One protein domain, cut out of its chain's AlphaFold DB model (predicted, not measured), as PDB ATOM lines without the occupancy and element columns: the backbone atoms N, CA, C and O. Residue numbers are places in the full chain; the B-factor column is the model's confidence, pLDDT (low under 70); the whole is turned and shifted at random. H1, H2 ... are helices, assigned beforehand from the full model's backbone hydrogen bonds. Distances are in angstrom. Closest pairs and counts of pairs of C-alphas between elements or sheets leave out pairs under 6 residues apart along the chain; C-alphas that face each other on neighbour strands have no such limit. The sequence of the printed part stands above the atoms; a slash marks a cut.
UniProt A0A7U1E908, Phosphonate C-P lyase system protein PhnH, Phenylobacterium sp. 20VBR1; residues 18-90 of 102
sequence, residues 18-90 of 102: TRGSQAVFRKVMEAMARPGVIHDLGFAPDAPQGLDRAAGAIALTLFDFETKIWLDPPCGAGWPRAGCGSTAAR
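Overview. This is residues 18 to 90 of the 102 residues of the protein "Phosphonate C-P lyase system protein PhnH" of Phenylobacterium sp. 20VBR1 (UniProt A0A7U1E908). With little regular structure, this is a pair of helices, H1 and H2, packed nearly at right angles, and a long looped stretch, residues 63 to 90, at the other side of H2 from H1. Named elements hold only 26 of the 73 printed residues, in the order H1, H2, with no named strand; the class is all helix. The whole is compact, with a radius of gyration of the C-alphas of 12.6 A and spans of 32 by 22 by 21 A.

Along the chain. H1, residues 18 to 33, is 22.3 A long and begins with C-alpha 18 at (175.122, 154.107, 219.516). H2, residues 53 to 62, is 14.3 A long and ends with C-alpha 62 at (184.233, 160.813, 215.087).

Arrangement. H1 and H2 touch, their closest C-alphas, of Ser 21 and Thr 61, being 4.7 A apart. Their lines are about perpendicular, at 78 degrees. In both, every O i to N i+4 pair is within hydrogen-bond range. Residues 69 to 70 pair with residues 88 to 89, parallel.

Size, cuts and confidence. The farthest C-alphas, of Arg 34 and Ala 77, are 33.2 A apart. The printed part has no cut. The link from H1 to H2 is long, 19 residues. Residues 32 to 37 stand free. Residues 73 to 90 have pLDDT under 70.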
ATOM      1  N   THR A  18     175.651 154.061 220.879       94.75
ATOM      2  CA  THR A  18     175.122 154.107 219.516       94.75
ATOM      3  C   THR A  18     174.205 155.306 219.324       94.75
ATOM      4  O   THR A  18     174.381 156.063 218.366       94.75
ATOM      5  N   ARG A  19     173.230 155.511 220.219       95.62
ATOM      6  CA  ARG A  19     172.289 156.633 220.083       95.62
ATOM      7  C   ARG A  19     172.977 157.980 220.270       95.62
ATOM      8  O   ARG A  19     172.692 158.901 219.507       95.62
ATOM      9  N   GLY A  20     173.883 158.078 221.243       95.62
ATOM     10  CA  GLY A  20     174.673 159.277 221.507       95.62
ATOM     11  C   GLY A  20     175.498 159.687 220.291       95.62
ATOM     12  O   GLY A  20     175.310 160.787 219.769       95.62
ATOM     13  N   SER A  21     176.318 158.773 219.766       95.62
ATOM     14  CA  SER A  21     177.168 159.057 218.605       95.62
ATOM     15  C   SER A  21     176.352 159.375 217.348       95.62
ATOM     16  O   SER A  21     176.664 160.323 216.634       95.62
ATOM     17  N   GLN A  22     175.249 158.666 217.087       97.69
ATOM     18  CA  GLN A  22     174.375 158.967 215.942       97.69
ATOM     19  C   GLN A  22     173.719 160.356 216.043       97.69
ATOM     20  O   GLN A  22     173.617 161.074 215.042       97.69
ATOM     21  N   ALA A  23     173.277 160.756 217.240       97.62
ATOM     22  CA  ALA A  23     172.685 162.073 217.466       97.62
ATOM     23  C   ALA A  23     173.704 163.194 217.224       97.62
ATOM     24  O   ALA A  23     173.406 164.150 216.503       97.62
ATOM     25  N   VAL A  24     174.916 163.053 217.768       97.81
ATOM     26  CA  VAL A  24     176.000 164.025 217.574       97.81
ATOM     27  C   VAL A  24     176.436 164.076 216.111       97.81
ATOM     28  O   VAL A  24     176.529 165.166 215.553       97.81
ATOM     29  N   PHE A  25     176.622 162.926 215.454       97.75
ATOM     30  CA  PHE A  25     177.005 162.862 214.042       97.75
ATOM     31  C   PHE A  25     176.020 163.642 213.166       97.75
ATOM     32  O   PHE A  25     176.427 164.468 212.351       97.75
ATOM     33  N   ARG A  26     174.712 163.458 213.385       97.75
ATOM     34  CA  ARG A  26     173.684 164.207 212.654       97.75
ATOM     35  C   ARG A  26     173.779 165.711 212.897       97.75
ATOM     36  O   ARG A  26     173.692 166.467 211.936       97.75
ATOM     37  N   LYS A  27     174.000 166.151 214.137       97.75
ATOM     38  CA  LYS A  27     174.167 167.579 214.452       97.75
ATOM     39  C   LYS A  27     175.400 168.180 213.783       97.75
ATOM     40  O   LYS A  27     175.320 169.288 213.263       97.75
ATOM     41  N   VAL A  28     176.503 167.437 213.727       97.19
ATOM     42  CA  VAL A  28     177.713 167.851 213.002       97.19
ATOM     43  C   VAL A  28     177.434 167.961 211.503       97.19
ATOM     44  O   VAL A  28     177.742 168.986 210.902       97.19
ATOM     45  N   MET A  29     176.794 166.953 210.905       97.94
ATOM     46  CA  MET A  29     176.436 166.982 209.484       97.94
ATOM     47  C   MET A  29     175.471 168.131 209.151       97.94
ATOM     48  O   MET A  29     175.643 168.786 208.125       97.94
ATOM     49  N   GLU A  30     174.492 168.420 210.018       97.94
ATOM     50  CA  GLU A  30     173.589 169.572 209.880       97.94
ATOM     51  C   GLU A  30     174.362 170.903 209.916       97.94
ATOM     52  O   GLU A  30     174.168 171.740 209.031       97.94
ATOM     53  N   ALA A  31     175.276 171.071 210.878       97.06
ATOM     54  CA  ALA A  31     176.103 172.271 211.009       97.06
ATOM     55  C   ALA A  31     177.027 172.479 209.796       97.06
ATOM     56  O   ALA A  31     177.192 173.601 209.319       97.06
ATOM     57  N   MET A  32     177.602 171.393 209.264       96.94
ATOM     58  CA  MET A  32     178.443 171.433 208.063       96.94
ATOM     59  C   MET A  32     177.639 171.754 206.800       96.94
ATOM     60  O   MET A  32     178.105 172.512 205.952       96.94
ATOM     61  N   ALA A  33     176.430 171.203 206.670       97.88
ATOM     62  CA  ALA A  33     175.550 171.461 205.532       97.88
ATOM     63  C   ALA A  33     174.944 172.875 205.555       97.88
ATOM     64  O   ALA A  33     174.559 173.397 204.507       97.88
ATOM     65  N   ARG A  34     174.835 173.498 206.738       97.38
ATOM     66  CA  ARG A  34     174.229 174.825 206.935       97.38
ATOM     67  C   ARG A  34     175.134 175.709 207.803       97.38
ATOM     68  O   ARG A  34     174.818 175.952 208.970       97.38
ATOM     69  N   PRO A  35     176.248 176.211 207.242       95.69
ATOM     70  CA  PRO A  35     177.170 177.062 207.984       95.69
ATOM     71  C   PRO A  35     176.463 178.266 208.618       95.69
ATOM     72  O   PRO A  35     175.601 178.891 208.002       95.69
ATOM     73  N   GLY A  36     176.841 178.593 209.855       95.12
ATOM     74  CA  GLY A  36     176.249 179.689 210.632       95.12
ATOM     75  C   GLY A  36     175.074 179.286 211.529       95.12
ATOM     76  O   GLY A  36     174.640 180.098 212.342       95.12
ATOM     77  N   VAL A  37     174.583 178.046 211.442       94.50
ATOM     78  CA  VAL A  37     173.591 177.507 212.385       94.50
ATOM     79  C   VAL A  37     174.295 176.897 213.598       94.50
ATOM     80  O   VAL A  37     175.191 176.067 213.456       94.50
ATOM     81  N   ILE A  38     173.875 177.295 214.802       95.75
ATOM     82  CA  ILE A  38     174.391 176.749 216.062       95.75
ATOM     83  C   ILE A  38     173.545 175.540 216.465       95.75
ATOM     84  O   ILE A  38     172.321 175.631 216.560       95.75
ATOM     85  N   HIS A  39     174.208 174.414 216.722       96.19
ATOM     86  CA  HIS A  39     173.585 173.180 217.190       96.19
ATOM     87  C   HIS A  39     173.998 172.895 218.635       96.19
ATOM     88  O   HIS A  39     175.182 172.934 218.960       96.19
ATOM     89  N   ASP A  40     173.018 172.592 219.487       95.19
ATOM     90  CA  ASP A  40     173.248 172.276 220.897       95.19
ATOM     91  C   ASP A  40     173.624 170.798 221.100       95.19
ATOM     92  O   ASP A  40     172.988 169.896 220.547       95.19
ATOM     93  N   LEU A  41     174.655 170.574 221.919       95.56
ATOM     94  CA  LEU A  41     175.170 169.268 222.342       95.56
ATOM     95  C   LEU A  41     175.174 169.121 223.877       95.56
ATOM     96  O   LEU A  41     175.913 168.299 224.417       95.56
ATOM     97  N   GLY A  42     174.350 169.888 224.602       92.50
ATOM     98  CA  GLY A  42     174.288 169.877 226.070       92.50
ATOM     99  C   GLY A  42     173.949 168.521 226.705       92.50
ATOM    100  O   GLY A  42     174.286 168.284 227.861       92.50
ATOM    101  N   PHE A  43     173.349 167.597 225.947       91.44
ATOM    102  CA  PHE A  43     173.073 166.222 226.387       91.44
ATOM    103  C   PHE A  43     174.325 165.333 226.489       91.44
ATOM    104  O   PHE A  43     174.246 164.221 227.013       91.44
ATOM    105  N   ALA A  44     175.462 165.770 225.942       91.94
ATOM    106  CA  ALA A  44     176.696 165.000 225.961       91.94
ATOM    107  C   ALA A  44     177.276 164.872 227.387       91.94
ATOM    108  O   ALA A  44     177.027 165.735 228.238       91.94
ATOM    109  N   PRO A  45     178.059 163.815 227.671       89.44
ATOM    110  CA  PRO A  45     178.788 163.698 228.931       89.44
ATOM    111  C   PRO A  45     179.796 164.842 229.104       89.44
ATOM    112  O   PRO A  45     180.175 165.512 228.139       89.44
ATOM    113  N   ASP A  46     180.226 165.070 230.344       88.00
ATOM    114  CA  ASP A  46     181.290 166.030 230.624       88.00
ATOM    115  C   ASP A  46     182.591 165.607 229.934       88.00
ATOM    116  O   ASP A  46     182.968 164.432 229.927       88.00
ATOM    117  N   ALA A  47     183.278 166.584 229.346       85.19
ATOM    118  CA  ALA A  47     184.565 166.367 228.709       85.19
ATOM    119  C   ALA A  47     185.711 166.428 229.739       85.19
ATOM    120  O   ALA A  47     185.565 167.049 230.797       85.19
ATOM    121  N   PRO A  48     186.871 165.815 229.440       80.31
ATOM    122  CA  PRO A  48     188.062 165.968 230.264       80.31
ATOM    123  C   PRO A  48     188.473 167.433 230.436       80.31
ATOM    124  O   PRO A  48     188.245 168.270 229.559       80.31
ATOM    125  N   GLN A  49     189.150 167.731 231.546       78.25
ATOM    126  CA  GLN A  49     189.647 169.075 231.835       78.25
ATOM    127  C   GLN A  49     190.485 169.626 230.667       78.25
ATOM    128  O   GLN A  49     191.406 168.969 230.181       78.25
ATOM    129  N   GLY A  50     190.171 170.855 230.247       78.69
ATOM    130  CA  GLY A  50     190.835 171.531 229.128       78.69
ATOM    131  C   GLY A  50     190.157 171.329 227.770       78.69
ATOM    132  O   GLY A  50     190.573 171.968 226.807       78.69
ATOM    133  N   LEU A  51     189.107 170.502 227.682       82.81
ATOM    134  CA  LEU A  51     188.291 170.342 226.480       82.81
ATOM    135  C   LEU A  51     186.850 170.799 226.730       82.81
ATOM    136  O   LEU A  51     186.265 170.505 227.770       82.81
ATOM    137  N   ASP A  52     186.268 171.501 225.760       87.75
ATOM    138  CA  ASP A  52     184.849 171.852 225.808       87.75
ATOM    139  C   ASP A  52     183.959 170.606 225.648       87.75
ATOM    140  O   ASP A  52     184.312 169.656 224.940       87.75
ATOM    141  N   ARG A  53     182.773 170.628 226.264       91.00
ATOM    142  CA  ARG A  53     181.790 169.535 226.201       91.00
ATOM    143  C   ARG A  53     181.453 169.144 224.761       91.00
ATOM    144  O   ARG A  53     181.425 167.956 224.438       91.00
ATOM    145  N   ALA A  54     181.233 170.126 223.887       93.50
ATOM    146  CA  ALA A  54     180.898 169.875 222.490       93.50
ATOM    147  C   ALA A  54     182.064 169.210 221.747       93.50
ATOM    148  O   ALA A  54     181.859 168.264 220.988       93.50
ATOM    149  N   ALA A  55     183.297 169.649 222.011       91.38
ATOM    150  CA  ALA A  55     184.484 169.049 221.416       91.38
ATOM    151  C   ALA A  55     184.694 167.601 221.894       91.38
ATOM    152  O   ALA A  55     185.000 166.731 221.080       91.38
ATOM    153  N   GLY A  56     184.448 167.313 223.177       91.12
ATOM    154  CA  GLY A  56     184.457 165.947 223.711       91.12
ATOM    155  C   GLY A  56     183.401 165.048 223.062       91.12
ATOM    156  O   GLY A  56     183.709 163.930 222.656       91.12
ATOM    157  N   ALA A  57     182.179 165.555 222.881       94.25
ATOM    158  CA  ALA A  57     181.091 164.825 222.229       94.25
ATOM    159  C   ALA A  57     181.413 164.468 220.768       94.25
ATOM    160  O   ALA A  57     181.190 163.337 220.330       94.25
ATOM    161  N   ILE A  58     181.959 165.431 220.019       94.31
ATOM    162  CA  ILE A  58     182.403 165.230 218.636       94.31
ATOM    163  C   ILE A  58     183.519 164.191 218.595       94.31
ATOM    164  O   ILE A  58     183.488 163.287 217.764       94.31
ATOM    165  N   ALA A  59     184.470 164.276 219.521       91.50
ATOM    166  CA  ALA A  59     185.585 163.352 219.578       91.50
ATOM    167  C   ALA A  59     185.138 161.909 219.882       91.50
ATOM    168  O   ALA A  59     185.526 161.003 219.157       91.50
ATOM    169  N   LEU A  60     184.233 161.705 220.852       91.50
ATOM    170  CA  LEU A  60     183.607 160.398 221.133       91.50
ATOM    171  C   LEU A  60     182.829 159.816 219.939       91.50
ATOM    172  O   LEU A  60     182.544 158.622 219.906       91.50
ATOM    173  N   THR A  61     182.437 160.666 218.990       94.69
ATOM    174  CA  THR A  61     181.624 160.285 217.832       94.69
ATOM    175  C   THR A  61     182.462 160.000 216.592       94.69
ATOM    176  O   THR A  61     182.140 159.084 215.840       94.69
ATOM    177  N   LEU A  62     183.487 160.815 216.345       93.94
ATOM    178  CA  LEU A  62     184.233 160.813 215.087       93.94
ATOM    179  C   LEU A  62     185.606 160.165 215.194       93.94
ATOM    180  O   LEU A  62     186.157 159.780 214.167       93.94
ATOM    181  N   PHE A  63     186.197 160.125 216.386       90.94
ATOM    182  CA  PHE A  63     187.566 159.658 216.527       90.94
ATOM    183  C   PHE A  63     187.599 158.174 216.856       90.94
ATOM    184  O   PHE A  63     186.799 157.649 217.630       90.94
ATOM    185  N   ASP A  64     188.593 157.513 216.290       86.44
ATOM    186  CA  ASP A  64     188.944 156.133 216.571       86.44
ATOM    187  C   ASP A  64     190.465 156.002 216.737       86.44
ATOM    188  O   ASP A  64     191.211 156.994 216.792       86.44
ATOM    189  N   PHE A  65     190.923 154.756 216.865       78.75
ATOM    190  CA  PHE A  65     192.313 154.451 217.188       78.75
ATOM    191  C   PHE A  65     193.264 154.736 216.021       78.75
ATOM    192  O   PHE A  65     194.470 154.881 216.230       78.75
ATOM    193  N   GLU A  66     192.734 154.855 214.805       81.00
ATOM    194  CA  GLU A  66     193.493 155.172 213.595       81.00
ATOM    195  C   GLU A  66     193.535 156.685 213.342       81.00
ATOM    196  O   GLU A  66     194.452 157.201 212.692       81.00
ATOM    197  N   THR A  67     192.594 157.421 213.931       82.75
ATOM    198  CA  THR A  67     192.475 158.869 213.809       82.75
ATOM    199  C   THR A  67     193.533 159.568 214.659       82.75
ATOM    200  O   THR A  67     193.412 159.715 215.874       82.75
ATOM    201  N   LYS A  68     194.607 160.046 214.027       82.38
ATOM    202  CA  LYS A  68     195.602 160.904 214.693       82.38
ATOM    203  C   LYS A  68     195.014 162.296 214.903       82.38
ATOM    204  O   LYS A  68     194.610 162.945 213.943       82.38
ATOM    205  N   ILE A  69     195.036 162.773 216.142       80.06
ATOM    206  CA  ILE A  69     194.516 164.096 216.504       80.06
ATOM    207  C   ILE A  69     195.654 165.011 216.922       80.06
ATOM    208  O   ILE A  69     196.672 164.562 217.440       80.06
ATOM    209  N   TRP A  70     195.488 166.307 216.713       81.94
ATOM    210  CA  TRP A  70     196.390 167.307 217.261       81.94
ATOM    211  C   TRP A  70     195.682 168.028 218.404       81.94
ATOM    212  O   TRP A  70     194.540 168.452 218.247       81.94
ATOM    213  N   LEU A  71     196.355 168.141 219.548       78.81
ATOM    214  CA  LEU A  71     195.854 168.856 220.717       78.81
ATOM    215  C   LEU A  71     196.860 169.931 221.105       78.81
ATOM    216  O   LEU A  71     198.067 169.675 221.167       78.81
ATOM    217  N   ASP A  72     196.350 171.123 221.394       73.62
ATOM    218  CA  ASP A  72     197.154 172.177 221.993       73.62
ATOM    219  C   ASP A  72     197.629 171.762 223.399       73.62
ATOM    220  O   ASP A  72     196.911 171.046 224.106       73.62
ATOM    221  N   PRO A  73     198.822 172.207 223.846       68.94
ATOM    222  CA  PRO A  73     199.393 171.821 225.140       68.94
ATOM    223  C   PRO A  73     198.447 171.917 226.358       68.94
ATOM    224  O   PRO A  73     198.439 170.966 227.141       68.94
ATOM    225  N   PRO A  74     197.629 172.979 226.545       66.19
ATOM    226  CA  PRO A  74     196.687 173.054 227.669       66.19
ATOM    227  C   PRO A  74     195.508 172.071 227.569       66.19
ATOM    228  O   PRO A  74     194.911 171.747 228.591       66.19
ATOM    229  N   CYS A  75     195.186 171.567 226.374       57.75
ATOM    230  CA  CYS A  75     194.058 170.656 226.141       57.75
ATOM    231  C   CYS A  75     194.443 169.171 226.297       57.75
ATOM    232  O   CYS A  75     193.579 168.297 226.264       57.75
ATOM    233  N   GLY A  76     195.739 168.862 226.433       55.75
ATOM    234  CA  GLY A  76     196.259 167.489 226.474       55.75
ATOM    235  C   GLY A  76     196.405 166.874 227.869       55.75
ATOM    236  O   GLY A  76     196.719 165.691 227.964       55.75
ATOM    237  N   ALA A  77     196.204 167.645 228.945       53.75
ATOM    238  CA  ALA A  77     196.527 167.216 230.311       53.75
ATOM    239  C   ALA A  77     195.598 166.117 230.868       53.75
ATOM    240  O   ALA A  77     196.001 165.393 231.773       53.75
ATOM    241  N   GLY A  78     194.390 165.965 230.312       54.38
ATOM    242  CA  GLY A  78     193.400 164.978 230.758       54.38
ATOM    243  C   GLY A  78     192.806 164.102 229.654       54.38
ATOM    244  O   GLY A  78     191.869 163.361 229.927       54.38
ATOM    245  N   TRP A  79     193.298 164.175 228.410       57.03
ATOM    246  CA  TRP A  79     192.737 163.385 227.308       57.03
ATOM    247  C   TRP A  79     193.007 161.885 227.528       57.03
ATOM    248  O   TRP A  79     194.175 161.470 227.504       57.03
ATOM    249  N   PRO A  80     191.974 161.039 227.715       51.31
ATOM    250  CA  PRO A  80     192.189 159.615 227.873       51.31
ATOM    251  C   PRO A  80     192.686 159.052 226.544       51.31
ATOM    252  O   PRO A  80     191.957 158.953 225.558       51.31
ATOM    253  N   ARG A  81     193.939 158.594 226.544       51.72
ATOM    254  CA  ARG A  81     194.565 157.847 225.440       51.72
ATOM    255  C   ARG A  81     193.789 156.567 225.063       51.72
ATOM    256  O   ARG A  81     194.133 155.929 224.078       51.72
ATOM    257  N   ALA A  82     192.768 156.192 225.840       39.69
ATOM    258  CA  ALA A  82     192.136 154.876 225.833       39.69
ATOM    259  C   ALA A  82     190.626 154.850 225.498       39.69
ATOM    260  O   ALA A  82     190.084 153.759 225.394       39.69
ATOM    261  N   GLY A  83     189.947 155.991 225.300       43.25
ATOM    262  CA  GLY A  83     188.530 155.993 224.874       43.25
ATOM    263  C   GLY A  83     188.357 155.902 223.354       43.25
ATOM    264  O   GLY A  83     187.595 155.080 222.859       43.25
ATOM    265  N   CYS A  84     189.143 156.696 222.618       36.28
ATOM    266  CA  CYS A  84     189.230 156.638 221.156       36.28
ATOM    267  C   CYS A  84     190.538 156.029 220.648       36.28
ATOM    268  O   CYS A  84     190.660 155.856 219.458       36.28
ATOM    269  N   GLY A  85     191.560 155.738 221.462       40.41
ATOM    270  CA  GLY A  85     192.856 155.231 220.957       40.41
ATOM    271  C   GLY A  85     193.676 156.220 220.102       40.41
ATOM    272  O   GLY A  85     194.810 155.925 219.727       40.41
ATOM    273  N   SER A  86     193.141 157.408 219.812       50.06
ATOM    274  CA  SER A  86     193.785 158.433 218.997       50.06
ATOM    275  C   SER A  86     195.108 158.890 219.613       50.06
ATOM    276  O   SER A  86     195.169 159.363 220.752       50.06
ATOM    277  N   THR A  87     196.194 158.782 218.850       52.34
ATOM    278  CA  THR A  87     197.494 159.308 219.280       52.34
ATOM    279  C   THR A  87     197.525 160.815 219.047       52.34
ATOM    280  O   THR A  87     197.393 161.263 217.907       52.34
ATOM    281  N   ALA A  88     197.745 161.594 220.112       57.16
ATOM    282  CA  ALA A  88     198.034 163.018 219.991       57.16
ATOM    283  C   ALA A  88     199.353 163.212 219.219       57.16
ATOM    284  O   ALA A  88     200.436 162.873 219.704       57.16
ATOM    285  N   ALA A  89     199.265 163.735 217.999       55.84
ATOM    286  CA  ALA A  89     200.415 164.117 217.202       55.84
ATOM    287  C   ALA A  89     201.050 165.377 217.806       55.84
ATOM    288  O   ALA A  89     200.371 166.372 218.060       55.84
ATOM    289  N   ARG A  90     202.369 165.360 218.033       53.16
ATOM    290  CA  ARG A  90     203.101 166.571 218.430       53.16
ATOM    291  C   ARG A  90     203.233 167.497 217.226       53.16
ATOM    292  O   ARG A  90     203.489 167.048 216.112       53.16
TER     293      ARG A  90